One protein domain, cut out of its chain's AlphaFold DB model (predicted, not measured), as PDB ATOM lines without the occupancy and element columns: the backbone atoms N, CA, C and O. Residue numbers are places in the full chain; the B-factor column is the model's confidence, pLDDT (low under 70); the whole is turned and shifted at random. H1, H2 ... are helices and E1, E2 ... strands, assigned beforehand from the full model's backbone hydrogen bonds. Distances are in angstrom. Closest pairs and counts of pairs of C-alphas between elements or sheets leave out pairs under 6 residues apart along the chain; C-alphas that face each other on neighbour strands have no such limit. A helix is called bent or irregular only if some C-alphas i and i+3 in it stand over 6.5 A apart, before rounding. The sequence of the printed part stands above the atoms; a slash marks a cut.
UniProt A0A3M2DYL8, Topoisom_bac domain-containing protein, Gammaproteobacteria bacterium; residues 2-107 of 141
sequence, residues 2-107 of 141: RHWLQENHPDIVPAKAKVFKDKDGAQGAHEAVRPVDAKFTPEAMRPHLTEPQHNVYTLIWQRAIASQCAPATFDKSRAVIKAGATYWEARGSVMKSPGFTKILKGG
ATOM      1  N   ARG A   2       4.782 -43.559 -38.556       88.56
ATOM      2  CA  ARG A   2       5.002 -43.834 -37.121       88.56
ATOM      3  C   ARG A   2       6.233 -43.123 -36.553       88.56
ATOM      4  O   ARG A   2       6.125 -42.543 -35.487       88.56
ATOM      5  N   HIS A   3       7.348 -43.133 -37.283       92.38
ATOM      6  CA  HIS A   3       8.567 -42.419 -36.889       92.38
ATOM      7  C   HIS A   3       8.302 -40.919 -36.684       92.38
ATOM      8  O   HIS A   3       8.485 -40.412 -35.589       92.38
ATOM      9  N   TRP A   4       7.710 -40.260 -37.687       95.19
ATOM     10  CA  TRP A   4       7.287 -38.859 -37.587       95.19
ATOM     11  C   TRP A   4       6.365 -38.602 -36.380       95.19
ATOM     12  O   TRP A   4       6.542 -37.618 -35.672       95.19
ATOM     13  N   LEU A   5       5.416 -39.503 -36.087       94.44
ATOM     14  CA  LEU A   5       4.571 -39.407 -34.889       94.44
ATOM     15  C   LEU A   5       5.372 -39.534 -33.587       94.44
ATOM     16  O   LEU A   5       5.072 -38.828 -32.636       94.44
ATOM     17  N   GLN A   6       6.372 -40.413 -33.527       94.94
ATOM     18  CA  GLN A   6       7.233 -40.567 -32.349       94.94
ATOM     19  C   GLN A   6       8.083 -39.321 -32.094       94.94
ATOM     20  O   GLN A   6       8.291 -38.966 -30.940       94.94
ATOM     21  N   GLU A   7       8.536 -38.655 -33.154       96.25
ATOM     22  CA  GLU A   7       9.319 -37.421 -33.059       96.25
ATOM     23  C   GLU A   7       8.458 -36.209 -32.682       96.25
ATOM     24  O   GLU A   7       8.856 -35.416 -31.835       96.25
ATOM     25  N   ASN A   8       7.274 -36.062 -33.292       96.00
ATOM     26  CA  ASN A   8       6.469 -34.838 -33.188       96.00
ATOM     27  C   ASN A   8       5.355 -34.920 -32.130       96.00
ATOM     28  O   ASN A   8       4.983 -33.907 -31.544       96.00
ATOM     29  N   HIS A   9       4.806 -36.113 -31.881       95.56
ATOM     30  CA  HIS A   9       3.690 -36.334 -30.954       95.56
ATOM     31  C   HIS A   9       3.823 -37.669 -30.187       95.56
ATOM     32  O   HIS A   9       2.968 -38.558 -30.321       95.56
ATOM     33  N   PRO A  10       4.887 -37.850 -29.380       95.81
ATOM     34  CA  PRO A  10       5.160 -39.113 -28.687       95.81
ATOM     35  C   PRO A  10       4.026 -39.557 -27.748       95.81
ATOM     36  O   PRO A  10       3.826 -40.753 -27.539       95.81
ATOM     37  N   ASP A  11       3.245 -38.614 -27.219       95.31
ATOM     38  CA  ASP A  11       2.159 -38.843 -26.263       95.31
ATOM     39  C   ASP A  11       0.909 -39.505 -26.871       95.31
ATOM     40  O   ASP A  11       0.086 -40.064 -26.144       95.31
ATOM     41  N   ILE A  12       0.772 -39.491 -28.201       95.69
ATOM     42  CA  ILE A  12      -0.351 -40.118 -28.921       95.69
ATOM     43  C   ILE A  12       0.098 -41.293 -29.793       95.69
ATOM     44  O   ILE A  12      -0.650 -41.740 -30.666       95.69
ATOM     45  N   VAL A  13       1.298 -41.834 -29.572       96.31
ATOM     46  CA  VAL A  13       1.763 -43.040 -30.263       96.31
ATOM     47  C   VAL A  13       1.106 -44.275 -29.634       96.31
ATOM     48  O   VAL A  13       1.250 -44.511 -28.435       96.31
ATOM     49  N   PRO A  14       0.401 -45.124 -30.405       94.62
ATOM     50  CA  PRO A  14      -0.204 -46.323 -29.850       94.62
ATOM     51  C   PRO A  14       0.870 -47.359 -29.502       94.62
ATOM     52  O   PRO A  14       1.856 -47.533 -30.236       94.62
ATOM     53  N   ALA A  15       0.626 -48.104 -28.420       92.19
ATOM     54  CA  ALA A  15       1.515 -49.159 -27.930       92.19
ATOM     55  C   ALA A  15       1.829 -50.215 -29.005       92.19
ATOM     56  O   ALA A  15       2.970 -50.645 -29.142       92.19
ATOM     57  N   LYS A  16       0.831 -50.589 -29.815       91.50
ATOM     58  CA  LYS A  16       0.991 -51.458 -30.990       91.50
ATOM     59  C   LYS A  16       0.673 -50.683 -32.264       91.50
ATOM     60  O   LYS A  16      -0.207 -49.823 -32.266       91.50
ATOM     61  N   ALA A  17       1.387 -50.992 -33.346       89.94
ATOM     62  CA  ALA A  17       1.111 -50.409 -34.655       89.94
ATOM     63  C   ALA A  17      -0.299 -50.793 -35.130       89.94
ATOM     64  O   ALA A  17      -0.728 -51.936 -34.966       89.94
ATOM     65  N   LYS A  18      -1.019 -49.827 -35.709       90.69
ATOM     66  CA  LYS A  18      -2.371 -50.040 -36.227       90.69
ATOM     67  C   LYS A  18      -2.294 -50.511 -37.674       90.69
ATOM     68  O   LYS A  18      -1.757 -49.809 -38.528       90.69
ATOM     69  N   VAL A  19      -2.857 -51.686 -37.939       88.69
ATOM     70  CA  VAL A  19      -2.956 -52.270 -39.280       88.69
ATOM     71  C   VAL A  19      -4.428 -52.349 -39.658       88.69
ATOM     72  O   VAL A  19      -5.227 -52.917 -38.916       88.69
ATOM     73  N   PHE A  20      -4.773 -51.785 -40.811       87.44
ATOM     74  CA  PHE A  20      -6.111 -51.836 -41.390       87.44
ATOM     75  C   PHE A  20      -6.023 -52.663 -42.671       87.44
ATOM     76  O   PHE A  20      -5.191 -52.370 -43.526       87.44
ATOM     77  N   LYS A  21      -6.819 -53.731 -42.764       80.62
ATOM     78  CA  LYS A  21      -6.899 -54.600 -43.942       80.62
ATOM     79  C   LYS A  21      -8.284 -54.464 -44.557       80.62
ATOM     80  O   LYS A  21      -9.268 -54.448 -43.814       80.62
ATOM     81  N   ASP A  22      -8.343 -54.400 -45.880       72.06
ATOM     82  CA  ASP A  22      -9.605 -54.493 -46.604       72.06
ATOM     83  C   ASP A  22     -10.141 -55.930 -46.597       72.06
ATOM     84  O   ASP A  22      -9.416 -56.890 -46.322       72.06
ATOM     85  N   LYS A  23     -11.443 -56.066 -46.862       66.31
ATOM     86  CA  LYS A  23     -12.086 -57.363 -47.104       66.31
ATOM     87  C   LYS A  23     -11.781 -57.828 -48.531       66.31
ATOM     88  O   LYS A  23     -11.669 -57.005 -49.436       66.31
ATOM     89  N   ASP A  24     -11.679 -59.141 -48.718       65.00
ATOM     90  CA  ASP A  24     -11.348 -59.759 -50.005       65.00
ATOM     91  C   ASP A  24     -12.324 -59.351 -51.125       65.00
ATOM     92  O   ASP A  24     -13.535 -59.276 -50.910       65.00
ATOM     93  N   GLY A  25     -11.791 -59.108 -52.332       63.38
ATOM     94  CA  GLY A  25     -12.580 -58.878 -53.554       63.38
ATOM     95  C   GLY A  25     -12.244 -57.614 -54.357       63.38
ATOM     96  O   GLY A  25     -12.694 -57.488 -55.493       63.38
ATOM     97  N   ALA A  26     -11.431 -56.696 -53.827       62.34
ATOM     98  CA  ALA A  26     -10.988 -55.512 -54.565       62.34
ATOM     99  C   ALA A  26      -9.757 -55.834 -55.433       62.34
ATOM    100  O   ALA A  26      -8.622 -55.830 -54.957       62.34
ATOM    101  N   GLN A  27      -9.958 -56.127 -56.719       66.62
ATOM    102  CA  GLN A  27      -8.845 -56.214 -57.666       66.62
ATOM    103  C   GLN A  27      -8.260 -54.807 -57.899       66.62
ATOM    104  O   GLN A  27      -8.971 -53.906 -58.332       66.62
ATOM    105  N   GLY A  28      -6.967 -54.615 -57.606       62.41
ATOM    106  CA  GLY A  28      -6.199 -53.417 -57.987       62.41
ATOM    107  C   GLY A  28      -6.001 -52.322 -56.925       62.41
ATOM    108  O   GLY A  28      -5.319 -51.342 -57.212       62.41
ATOM    109  N   ALA A  29      -6.526 -52.463 -55.703       64.69
ATOM    110  CA  ALA A  29      -6.284 -51.509 -54.612       64.69
ATOM    111  C   ALA A  29      -5.240 -52.061 -53.624       64.69
ATOM    112  O   ALA A  29      -5.571 -52.769 -52.677       64.69
ATOM    113  N   HIS A  30      -3.960 -51.765 -53.864       76.00
ATOM    114  CA  HIS A  30      -2.852 -52.271 -53.039       76.00
ATOM    115  C   HIS A  30      -2.536 -51.389 -51.822       76.00
ATOM    116  O   HIS A  30      -1.816 -51.821 -50.922       76.00
ATOM    117  N   GLU A  31      -3.065 -50.161 -51.778       81.56
ATOM    118  CA  GLU A  31      -2.753 -49.199 -50.726       81.56
ATOM    119  C   GLU A  31      -3.841 -48.126 -50.553       81.56
ATOM    120  O   GLU A  31      -4.446 -47.671 -51.524       81.56
ATOM    121  N   ALA A  32      -4.058 -47.681 -49.312       89.50
ATOM    122  CA  ALA A  32      -4.906 -46.529 -49.015       89.50
ATOM    123  C   ALA A  32      -4.294 -45.216 -49.537       89.50
ATOM    124  O   ALA A  32      -3.079 -45.026 -49.480       89.50
ATOM    125  N   VAL A  33      -5.140 -44.262 -49.947       93.56
ATOM    126  CA  VAL A  33      -4.696 -42.908 -50.319       93.56
ATOM    127  C   VAL A  33      -4.061 -42.222 -49.109       93.56
ATOM    128  O   VAL A  33      -4.716 -41.987 -48.091       93.56
ATOM    129  N   ARG A  34      -2.770 -41.908 -49.217       94.88
ATOM    130  CA  ARG A  34      -1.949 -41.362 -48.133       94.88
ATOM    131  C   ARG A  34      -0.777 -40.553 -48.705       94.88
ATOM    132  O   ARG A  34      -0.435 -40.742 -49.871       94.88
ATOM    133  N   PRO A  35      -0.131 -39.668 -47.923       95.81
ATOM    134  CA  PRO A  35       1.091 -39.023 -48.381       95.81
ATOM    135  C   PRO A  35       2.201 -40.066 -48.573       95.81
ATOM    136  O   PRO A  35       2.287 -41.058 -47.838       95.81
ATOM    137  N   VAL A  36       3.077 -39.807 -49.544       93.50
ATOM    138  CA  VAL A  36       4.247 -40.654 -49.828       93.50
ATOM    139  C   VAL A  36       5.184 -40.754 -48.616       93.50
ATOM    140  O   VAL A  36       5.692 -41.830 -48.315       93.50
ATOM    141  N   ASP A  37       5.336 -39.660 -47.863       94.50
ATOM    142  CA  ASP A  37       6.090 -39.571 -46.610       94.50
ATOM    143  C   ASP A  37       5.387 -38.579 -45.666       94.50
ATOM    144  O   ASP A  37       4.810 -37.588 -46.108       94.50
ATOM    145  N   ALA A  38       5.438 -38.839 -44.360       95.50
ATOM    146  CA  ALA A  38       4.822 -37.991 -43.340       95.50
ATOM    147  C   ALA A  38       5.509 -36.627 -43.192       95.50
ATOM    148  O   ALA A  38       4.851 -35.673 -42.786       95.50
ATOM    149  N   LYS A  39       6.799 -36.527 -43.548       95.62
ATOM    150  CA  LYS A  39       7.567 -35.271 -43.473       95.62
ATOM    151  C   LYS A  39       7.046 -34.173 -44.402       95.62
ATOM    152  O   LYS A  39       7.325 -33.002 -44.177       95.62
ATOM    153  N   PHE A  40       6.306 -34.547 -45.445       96.62
ATOM    154  CA  PHE A  40       5.606 -33.602 -46.304       96.62
ATOM    155  C   PHE A  40       4.341 -33.151 -45.568       96.62
ATOM    156  O   PHE A  40       3.258 -33.671 -45.798       96.62
ATOM    157  N   THR A  41       4.482 -32.265 -44.585       97.12
ATOM    158  CA  THR A  41       3.323 -31.752 -43.843       97.12
ATOM    159  C   THR A  41       2.490 -30.818 -44.733       97.12
ATOM    160  O   THR A  41       3.006 -30.315 -45.740       97.12
ATOM    161  N   PRO A  42       1.210 -30.559 -44.406       97.31
ATOM    162  CA  PRO A  42       0.406 -29.574 -45.128       97.31
ATOM    163  C   PRO A  42       1.107 -28.215 -45.246       97.31
ATOM    164  O   PRO A  42       1.129 -27.620 -46.321       97.31
ATOM    165  N   GLU A  43       1.777 -27.781 -44.179       97.31
ATOM    166  CA  GLU A  43       2.539 -26.533 -44.123       97.31
ATOM    167  C   GLU A  43       3.742 -26.567 -45.071       97.31
ATOM    168  O   GLU A  43       3.954 -25.618 -45.825       97.31
ATOM    169  N   ALA A  44       4.493 -27.674 -45.090       97.19
ATOM    170  CA  ALA A  44       5.632 -27.848 -45.990       97.19
ATOM    171  C   ALA A  44       5.205 -27.886 -47.468       97.19
ATOM    172  O   ALA A  44       5.929 -27.412 -48.340       97.19
ATOM    173  N   MET A  45       4.017 -28.423 -47.757       97.44
ATOM    174  CA  MET A  45       3.484 -28.516 -49.117       97.44
ATOM    175  C   MET A  45       2.724 -27.267 -49.567       97.44
ATOM    176  O   MET A  45       2.487 -27.102 -50.765       97.44
ATOM    177  N   ARG A  46       2.365 -26.361 -48.648       97.44
ATOM    178  CA  ARG A  46       1.574 -25.156 -48.939       97.44
ATOM    179  C   ARG A  46       2.113 -24.307 -50.102       97.44
ATOM    180  O   ARG A  46       1.278 -23.888 -50.905       97.44
ATOM    181  N   PRO A  47       3.433 -24.062 -50.246       98.06
ATOM    182  CA  PRO A  47       3.972 -23.260 -51.350       98.06
ATOM    183  C   PRO A  47       3.866 -23.936 -52.723       98.06
ATOM    184  O   PRO A  47       3.990 -23.271 -53.747       98.06
ATOM    185  N   HIS A  48       3.653 -25.253 -52.756       97.44
ATOM    186  CA  HIS A  48       3.660 -26.066 -53.974       97.44
ATOM    187  C   HIS A  48       2.257 -26.399 -54.488       97.44
ATOM    188  O   HIS A  48       2.125 -27.044 -55.527       97.44
ATOM    189  N   LEU A  49       1.211 -26.002 -53.758       97.56
ATOM    190  CA  LEU A  49      -0.166 -26.397 -54.025       97.56
ATOM    191  C   LEU A  49      -1.077 -25.179 -54.169       97.56
ATOM    192  O   LEU A  49      -1.022 -24.226 -53.387       97.56
ATOM    193  N   THR A  50      -1.993 -25.263 -55.133       98.44
ATOM    194  CA  THR A  50      -3.176 -24.395 -55.148       98.44
ATOM    195  C   THR A  50      -4.024 -24.634 -53.898       98.44
ATOM    196  O   THR A  50      -3.931 -25.677 -53.251       98.44
ATOM    197  N   GLU A  51      -4.891 -23.685 -53.558       98.12
ATOM    198  CA  GLU A  51      -5.752 -23.803 -52.379       98.12
ATOM    199  C   GLU A  51      -6.645 -25.067 -52.383       98.12
ATOM    200  O   GLU A  51      -6.624 -25.792 -51.386       98.12
ATOM    201  N   PRO A  52      -7.341 -25.441 -53.479       98.19
ATOM    202  CA  PRO A  52      -8.125 -26.677 -53.500       98.19
ATOM    203  C   PRO A  52      -7.272 -27.937 -53.298       98.19
ATOM    204  O   PRO A  52      -7.650 -28.830 -52.539       98.19
ATOM    205  N   GLN A  53      -6.096 -28.001 -53.933       98.25
ATOM    206  CA  GLN A  53      -5.170 -29.125 -53.775       98.25
ATOM    207  C   GLN A  53      -4.636 -29.209 -52.346       98.25
ATOM    208  O   GLN A  53      -4.577 -30.297 -51.782       98.25
ATOM    209  N   HIS A  54      -4.288 -28.070 -51.747       98.38
ATOM    210  CA  HIS A  54      -3.841 -27.995 -50.363       98.38
ATOM    211  C   HIS A  54      -4.925 -28.483 -49.397       98.38
ATOM    212  O   HIS A  54      -4.626 -29.246 -48.481       98.38
ATOM    213  N   ASN A  55      -6.188 -28.112 -49.615       97.88
ATOM    214  CA  ASN A  55      -7.297 -28.542 -48.762       97.88
ATOM    215  C   ASN A  55      -7.496 -30.062 -48.822       97.88
ATOM    216  O   ASN A  55      -7.565 -30.719 -47.782       97.88
ATOM    217  N   VAL A  56      -7.508 -30.645 -50.025       98.00
ATOM    218  CA  VAL A  56      -7.605 -32.105 -50.197       98.00
ATOM    219  C   VAL A  56      -6.380 -32.813 -49.613       98.00
ATOM    220  O   VAL A  56      -6.519 -33.804 -48.897       98.00
ATOM    221  N   TYR A  57      -5.182 -32.282 -49.859       98.12
ATOM    222  CA  TYR A  57      -3.942 -32.825 -49.315       98.12
ATOM    223  C   TYR A  57      -3.934 -32.818 -47.784       98.12
ATOM    224  O   TYR A  57      -3.594 -33.825 -47.169       98.12
ATOM    225  N   THR A  58      -4.375 -31.719 -47.170       97.69
ATOM    226  CA  THR A  58      -4.490 -31.580 -45.713       97.69
ATOM    227  C   THR A  58      -5.405 -32.655 -45.136       97.69
ATOM    228  O   THR A  58      -5.032 -33.317 -44.168       97.69
ATOM    229  N   LEU A  59      -6.562 -32.896 -45.762       97.31
ATOM    230  CA  LEU A  59      -7.492 -33.948 -45.342       97.31
ATOM    231  C   LEU A  59      -6.861 -35.343 -45.435       97.31
ATOM    232  O   LEU A  59      -6.947 -36.119 -44.480       97.31
ATOM    233  N   ILE A  60      -6.201 -35.659 -46.555       97.62
ATOM    234  CA  ILE A  60      -5.511 -36.943 -46.761       97.62
ATOM    235  C   ILE A  60      -4.412 -37.130 -45.711       97.62
ATOM    236  O   ILE A  60      -4.340 -38.177 -45.062       97.62
ATOM    237  N   TRP A  61      -3.572 -36.112 -45.519       97.88
ATOM    238  CA  TRP A  61      -2.451 -36.154 -44.590       97.88
ATOM    239  C   TRP A  61      -2.936 -36.337 -43.148       97.88
ATOM    240  O   TRP A  61      -2.521 -37.285 -42.477       97.88
ATOM    241  N   GLN A  62      -3.888 -35.513 -42.694       97.19
ATOM    242  CA  GLN A  62      -4.435 -35.601 -41.338       97.19
ATOM    243  C   GLN A  62      -5.086 -36.960 -41.095       97.19
ATOM    244  O   GLN A  62      -4.863 -37.571 -40.051       97.19
ATOM    245  N   ARG A  63      -5.846 -37.481 -42.065       96.50
ATOM    246  CA  ARG A  63      -6.488 -38.796 -41.950       96.50
ATOM    247  C   ARG A  63      -5.462 -39.926 -41.856       96.50
ATOM    248  O   ARG A  63      -5.612 -40.800 -41.000       96.50
ATOM    249  N   ALA A  64      -4.422 -39.901 -42.688       96.19
ATOM    250  CA  ALA A  64      -3.370 -40.913 -42.689       96.19
ATOM    251  C   ALA A  64      -2.602 -40.935 -41.358       96.19
ATOM    252  O   ALA A  64      -2.451 -41.999 -40.753       96.19
ATOM    253  N   ILE A  65      -2.183 -39.771 -40.856       96.81
ATOM    254  CA  ILE A  65      -1.454 -39.658 -39.586       96.81
ATOM    255  C   ILE A  65      -2.353 -40.007 -38.392       96.81
ATOM    256  O   ILE A  65      -1.967 -40.824 -37.552       96.81
ATOM    257  N   ALA A  66      -3.586 -39.492 -38.346       96.31
ATOM    258  CA  ALA A  66      -4.552 -39.804 -37.291       96.31
ATOM    259  C   ALA A  66      -4.869 -41.308 -37.206       96.31
ATOM    260  O   ALA A  66      -5.023 -41.845 -36.107       96.31
ATOM    261  N   SER A  67      -4.899 -42.021 -38.342       95.38
ATOM    262  CA  SER A  67      -5.114 -43.478 -38.369       95.38
ATOM    263  C   SER A  67      -4.063 -44.257 -37.569       95.38
ATOM    264  O   SER A  67      -4.360 -45.328 -37.040       95.38
ATOM    265  N   GLN A  68      -2.853 -43.703 -37.442       95.56
ATOM    266  CA  GLN A  68      -1.718 -44.306 -36.748       95.56
ATOM    267  C   GLN A  68      -1.559 -43.816 -35.300       95.56
ATOM    268  O   GLN A  68      -0.657 -44.284 -34.609       95.56
ATOM    269  N   CYS A  69      -2.430 -42.921 -34.822       96.25
ATOM    270  CA  CYS A  69      -2.425 -42.400 -33.451       96.25
ATOM    271  C   CYS A  69      -3.185 -43.315 -32.474       96.25
ATOM    272  O   CYS A  69      -4.013 -44.141 -32.872       96.25
ATOM    273  N   ALA A  70      -2.957 -43.148 -31.174       96.00
ATOM    274  CA  ALA A  70      -3.758 -43.731 -30.103       96.00
ATOM    275  C   ALA A  70      -5.229 -43.260 -30.179       96.00
ATOM    276  O   ALA A  70      -5.512 -42.186 -30.718       96.00
ATOM    277  N   PRO A  71      -6.202 -44.060 -29.702       94.56
ATOM    278  CA  PRO A  71      -7.588 -43.607 -29.619       94.56
ATOM    279  C   PRO A  71      -7.727 -42.442 -28.631       94.56
ATOM    280  O   PRO A  71      -7.026 -42.400 -27.622       94.56
ATOM    281  N   ALA A  72      -8.671 -41.541 -28.901       94.88
ATOM    282  CA  ALA A  72      -9.161 -40.624 -27.881       94.88
ATOM    283  C   ALA A  72      -9.900 -41.418 -26.794       94.88
ATOM    284  O   ALA A  72     -10.651 -42.347 -27.114       94.88
ATOM    285  N   THR A  73      -9.708 -41.062 -25.529       94.44
ATOM    286  CA  THR A  73     -10.411 -41.672 -24.396       94.44
ATOM    287  C   THR A  73     -11.252 -40.630 -23.676       94.44
ATOM    288  O   THR A  73     -10.884 -39.459 -23.602       94.44
ATOM    289  N   PHE A  74     -12.399 -41.064 -23.158       95.31
ATOM    290  CA  PHE A  74     -13.378 -40.206 -22.500       95.31
ATOM    291  C   PHE A  74     -13.846 -40.867 -21.210       95.31
ATOM    292  O   PHE A  74     -14.121 -42.072 -21.208       95.31
ATOM    293  N   ASP A  75     -13.992 -40.075 -20.157       95.38
ATOM    294  CA  ASP A  75     -14.688 -40.482 -18.946       95.38
ATOM    295  C   ASP A  75     -16.184 -40.195 -19.145       95.38
ATOM    296  O   ASP A  75     -16.595 -39.071 -19.437       95.38
ATOM    297  N   LYS A  76     -17.006 -41.247 -19.067       94.94
ATOM    298  CA  LYS A  76     -18.456 -41.164 -19.282       94.94
ATOM    299  C   LYS A  76     -19.187 -41.255 -17.954       94.94
ATOM    300  O   LYS A  76     -19.028 -42.234 -17.227       94.94
ATOM    301  N   SER A  77     -20.055 -40.287 -17.708       95.56
ATOM    302  CA  SER A  77     -20.884 -40.213 -16.509       95.56
ATOM    303  C   SER A  77     -22.345 -40.438 -16.869       95.56
ATOM    304  O   SER A  77     -22.840 -39.945 -17.883       95.56
ATOM    305  N   ARG A  78     -23.059 -41.183 -16.029       96.19
ATOM    306  CA  ARG A  78     -24.500 -41.400 -16.167       96.19
ATOM    307  C   ARG A  78     -25.152 -41.225 -14.806       96.19
ATOM    308  O   ARG A  78     -24.851 -41.977 -13.886       96.19
ATOM    309  N   ALA A  79     -26.058 -40.262 -14.706       96.06
ATOM    310  CA  ALA A  79     -26.865 -40.031 -13.520       96.06
ATOM    311  C   ALA A  79     -28.312 -40.436 -13.807       96.06
ATOM    312  O   ALA A  79     -28.916 -39.961 -14.770       96.06
ATOM    313  N   VAL A  80     -28.856 -41.316 -12.970       96.19
ATOM    314  CA  VAL A  80     -30.267 -41.714 -13.000       96.19
ATOM    315  C   VAL A  80     -30.925 -41.159 -11.746       96.19
ATOM    316  O   VAL A  80     -30.544 -41.517 -10.635       96.19
ATOM    317  N   ILE A  81     -31.897 -40.271 -11.926       95.50
ATOM    318  CA  ILE A  81     -32.536 -39.516 -10.850       95.50
ATOM    319  C   ILE A  81     -33.984 -39.978 -10.746       95.50
ATOM    320  O   ILE A  81     -34.762 -39.830 -11.689       95.50
ATOM    321  N   LYS A  82     -34.355 -40.543  -9.597       95.50
ATOM    322  CA  LYS A  82     -35.736 -40.939  -9.318       95.50
ATOM    323  C   LYS A  82     -36.514 -39.746  -8.764       95.50
ATOM    324  O   LYS A  82     -36.118 -39.172  -7.755       95.50
ATOM    325  N   ALA A  83     -37.643 -39.419  -9.383       93.88
ATOM    326  CA  ALA A  83     -38.572 -38.388  -8.932       93.88
ATOM    327  C   ALA A  83     -39.990 -38.977  -8.881       93.88
ATOM    328  O   ALA A  83     -40.672 -39.107  -9.903       93.88
ATOM    329  N   GLY A  84     -40.417 -39.403  -7.687       91.19
ATOM    330  CA  GLY A  84     -41.662 -40.153  -7.506       91.19
ATOM    331  C   GLY A  84     -41.644 -41.471  -8.290       91.19
ATOM    332  O   GLY A  84     -40.791 -42.329  -8.054       91.19
ATOM    333  N   ALA A  85     -42.576 -41.615  -9.234       94.75
ATOM    334  CA  ALA A  85     -42.666 -42.766 -10.136       94.75
ATOM    335  C   ALA A  85     -41.822 -42.623 -11.420       94.75
ATOM    336  O   ALA A  85     -41.748 -43.562 -12.210       94.75
ATOM    337  N   THR A  86     -41.200 -41.463 -11.650       94.25
ATOM    338  CA  THR A  86     -40.452 -41.166 -12.882       94.25
ATOM    339  C   THR A  86     -38.945 -41.273 -12.682       94.25
ATOM    340  O   THR A  86     -38.437 -41.090 -11.574       94.25
ATOM    341  N   TYR A  87     -38.229 -41.540 -13.775       95.25
ATOM    342  CA  TYR A  87     -36.772 -41.510 -13.824       95.25
ATOM    343  C   TYR A  87     -36.308 -40.489 -14.855       95.25
ATOM    344  O   TYR A  87     -36.752 -40.505 -16.001       95.25
ATOM    345  N   TRP A  88     -35.387 -39.631 -14.439       94.44
ATOM    346  CA  TRP A  88     -34.669 -38.703 -15.298       94.44
ATOM    347  C   TRP A  88     -33.261 -39.240 -15.519       94.44
ATOM    348  O   TRP A  88     -32.656 -39.806 -14.608       94.44
ATOM    349  N   GLU A  89     -32.732 -39.067 -16.725       95.62
ATOM    350  CA  GLU A  89     -31.372 -39.478 -17.055       95.62
ATOM    351  C   GLU A  89     -30.574 -38.284 -17.568       95.62
ATOM    352  O   GLU A  89     -30.991 -37.603 -18.505       95.62
ATOM    353  N   ALA A  90     -29.404 -38.072 -16.974       95.56
ATOM    354  CA  ALA A  90     -28.389 -37.166 -17.481       95.56
ATOM    355  C   ALA A  90     -27.140 -37.971 -17.851       95.56
ATOM    356  O   ALA A  90     -26.752 -38.913 -17.152       95.56
ATOM    357  N   ARG A  91     -26.507 -37.604 -18.964       96.31
ATOM    358  CA  ARG A  91     -25.259 -38.207 -19.437       96.31
ATOM    359  C   ARG A  91     -24.216 -37.118 -19.578       96.31
ATOM    360  O   ARG A  91     -24.527 -36.062 -20.112       96.31
ATOM    361  N   GLY A  92     -23.009 -37.420 -19.129       96.06
ATOM    362  CA  GLY A  92     -21.823 -36.621 -19.368       96.06
ATOM    363  C   GLY A  92     -20.744 -37.433 -20.068       96.06
ATOM    364  O   GLY A  92     -20.721 -38.665 -20.003       96.06
ATOM    365  N   SER A  93     -19.854 -36.733 -20.746       95.94
ATOM    366  CA  SER A  93     -18.683 -37.276 -21.417       95.94
ATOM    367  C   SER A  93     -17.610 -36.201 -21.392       95.94
ATOM    368  O   SER A  93     -17.836 -35.130 -21.941       95.94
ATOM    369  N   VAL A  94     -16.470 -36.487 -20.774       95.50
ATOM    370  CA  VAL A  94     -15.335 -35.561 -20.681       95.50
ATOM    371  C   VAL A  94     -14.112 -36.215 -21.312       95.50
ATOM    372  O   VAL A  94     -13.828 -37.386 -21.045       95.50
ATOM    373  N   MET A  95     -13.405 -35.499 -22.183       94.88
ATOM    374  CA  MET A  95     -12.203 -35.996 -22.844       94.88
ATOM    375  C   MET A  95     -11.073 -36.192 -21.828       94.88
ATOM    376  O   MET A  95     -10.572 -35.251 -21.225       94.88
ATOM    377  N   LYS A  96     -10.631 -37.442 -21.674       94.50
ATOM    378  CA  LYS A  96      -9.523 -37.822 -20.787       94.50
ATOM    379  C   LYS A  96      -8.179 -37.770 -21.508       94.50
ATOM    380  O   LYS A  96      -7.175 -37.355 -20.940       94.50
ATOM    381  N   SER A  97      -8.147 -38.224 -22.761       94.00
ATOM    382  CA  SER A  97      -6.973 -38.126 -23.627       94.00
ATOM    383  C   SER A  97      -7.406 -37.879 -25.069       94.00
ATOM    384  O   SER A  97      -8.288 -38.585 -25.561       94.00
ATOM    385  N   PRO A  98      -6.793 -36.916 -25.774       93.75
ATOM    386  CA  PRO A  98      -7.204 -36.562 -27.128       93.75
ATOM    387  C   PRO A  98      -6.815 -37.618 -28.173       93.75
ATOM    388  O   PRO A  98      -7.530 -37.819 -29.152       93.75
ATOM    389  N   GLY A  99      -5.708 -38.346 -27.993       95.25
ATOM    390  CA  GLY A  99      -5.244 -39.318 -28.988       95.25
ATOM    391  C   GLY A  99      -5.196 -38.722 -30.405       95.25
ATOM    392  O   GLY A  99      -4.647 -37.645 -30.628       95.25
ATOM    393  N   PHE A 100      -5.820 -39.400 -31.370       95.38
ATOM    394  CA  PHE A 100      -5.880 -38.958 -32.767       95.38
ATOM    395  C   PHE A 100      -6.530 -37.578 -32.986       95.38
ATOM    396  O   PHE A 100      -6.290 -36.972 -34.034       95.38
ATOM    397  N   THR A 101      -7.330 -37.067 -32.039       94.88
ATOM    398  CA  THR A 101      -8.042 -35.786 -32.201       94.88
ATOM    399  C   THR A 101      -7.108 -34.580 -32.177       94.88
ATOM    400  O   THR A 101      -7.481 -33.516 -32.666       94.88
ATOM    401  N   LYS A 102      -5.863 -34.756 -31.702       94.44
ATOM    402  CA  LYS A 102      -4.795 -33.752 -31.843       94.44
ATOM    403  C   LYS A 102      -4.437 -33.456 -33.303       94.44
ATOM    404  O   LYS A 102      -4.009 -32.349 -33.600       94.44
ATOM    405  N   ILE A 103      -4.581 -34.441 -34.193       95.31
ATOM    406  CA  ILE A 103      -4.189 -34.340 -35.608       95.31
ATOM    407  C   ILE A 103      -5.396 -34.064 -36.496       95.31
ATOM    408  O   ILE A 103      -5.356 -33.207 -37.375       95.31
ATOM    409  N   LEU A 104      -6.471 -34.819 -36.282       94.44
ATOM    410  CA  LEU A 104      -7.697 -34.714 -37.053       94.44
ATOM    411  C   LEU A 104      -8.812 -34.295 -36.110       94.44
ATOM    412  O   LEU A 104      -9.213 -35.088 -35.256       94.44
ATOM    413  N   LYS A 105      -9.331 -33.075 -36.293       87.19
ATOM    414  CA  LYS A 105     -10.461 -32.577 -35.501       87.19
ATOM    415  C   LYS A 105     -11.593 -33.604 -35.513       87.19
ATOM    416  O   LYS A 105     -12.069 -34.029 -36.563       87.19
ATOM    417  N   GLY A 106     -11.988 -34.011 -34.319       74.50
ATOM    418  CA  GLY A 106     -12.978 -35.043 -34.071       74.50
ATOM    419  C   GLY A 106     -13.142 -35.244 -32.569       74.50
ATOM    420  O   GLY A 106     -12.348 -34.736 -31.781       74.50
ATOM    421  N   GLY A 107     -14.170 -35.991 -32.177       68.38
ATOM    422  CA  GLY A 107     -14.599 -36.083 -30.780       68.38
ATOM    423  C   GLY A 107     -15.788 -35.164 -30.510       68.38
ATOM    424  O   GLY A 107     -15.941 -34.132 -31.157       68.38
TER     425      GLY A 107
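What this domain is: This is residues 2 to 107 of the 141 residues of the protein "Topoisom_bac domain-containing protein" of Gammaproteobacteria bacterium (UniProt A0A3M2DYL8). A long two-stranded arm, the hairpin of E1 and E2, runs out from a small helical head in which H2 and H3 fold back on each other, with the short H4 at the foot of the arm. H1 lies at the side of the head, and the long link after it makes a wide loop, of which residues 23 to 29 stick out. The printed part has 106 residues, with four named helices and two named strands in the order H1, H2, H3, E1, E2, H4; the sheet's order is E1 - E2, antiparallel, and the class is mixed, helices and strands. The whole is only just extended, close to loose, with a radius of gyration of the C-alphas of 19.7 A, and the C-alphas span 65 by 38 by 31 A.

Where its parts are: H1, residues 2 to 8, begins at C-alpha 2 at (5.002, -43.834, -37.121) and is 9.9 A long. H2, residues 42 to 48, is 10.1 A long and irregular: C-alphas 44 and 47 are 7.2 A apart. H3, residues 51 to 67, is 24.2 A long. E1, residues 73 to 83, is 32.3 A long and ends at C-alpha 83 at (-38.572, -38.388, -8.932). E2, residues 86 to 97, is 35.3 A long. H4, residues 99 to 102, is 6.3 A long and ends at C-alpha 102 at (-4.795, -33.752, -31.843).

How they stand to each other: H1 and H3 are close but not clearly touching, their closest C-alphas being those of Leu 5 and Ile 65, 7.6 A apart; their lines are about perpendicular, at 74 degrees. H1 and H2 are apart. H2 and H3 form a helical hairpin and touch, with residues 54 to 61 alone of H3, at a shallow tilt of 29 degrees, opposite ways; the closest C-alphas are those of Pro 42 and Thr 58, 5.3 A apart. E1 and E2 form an antiparallel hairpin, with 165 degrees between their directions; N 73 and O 97, 2.9 A, and N 83 and O 86, 2.9 A, are within hydrogen-bond range. H4 and H3 only just touch, with 3 pairs of C-alphas within 8 A and residues 66 to 67 alone of H3; the closest are those of Ala 66 and Phe 100, 4.8 A apart. Every O i to N i+4 pair is within hydrogen-bond range in H1 and H3; in H2 it is 1 of 3, beside 3 of 4 O i to N i+3 pairs, and H4 is too short for an O i to N i+4 pair.

The domain as a whole: The two C-alphas farthest apart are those of His 48 and Gly 84, 66.4 A. Residues 23 to 29 and 82 to 87 stand free; without them the body spans 58 by 31 by 29 A. The printed part has no cut. The link from H1 to H2, 33 residues, is long, and the other links are tight. The mean pLDDT of the printed part is 92.1; residues 23 to 29 and residue 107 are under 70.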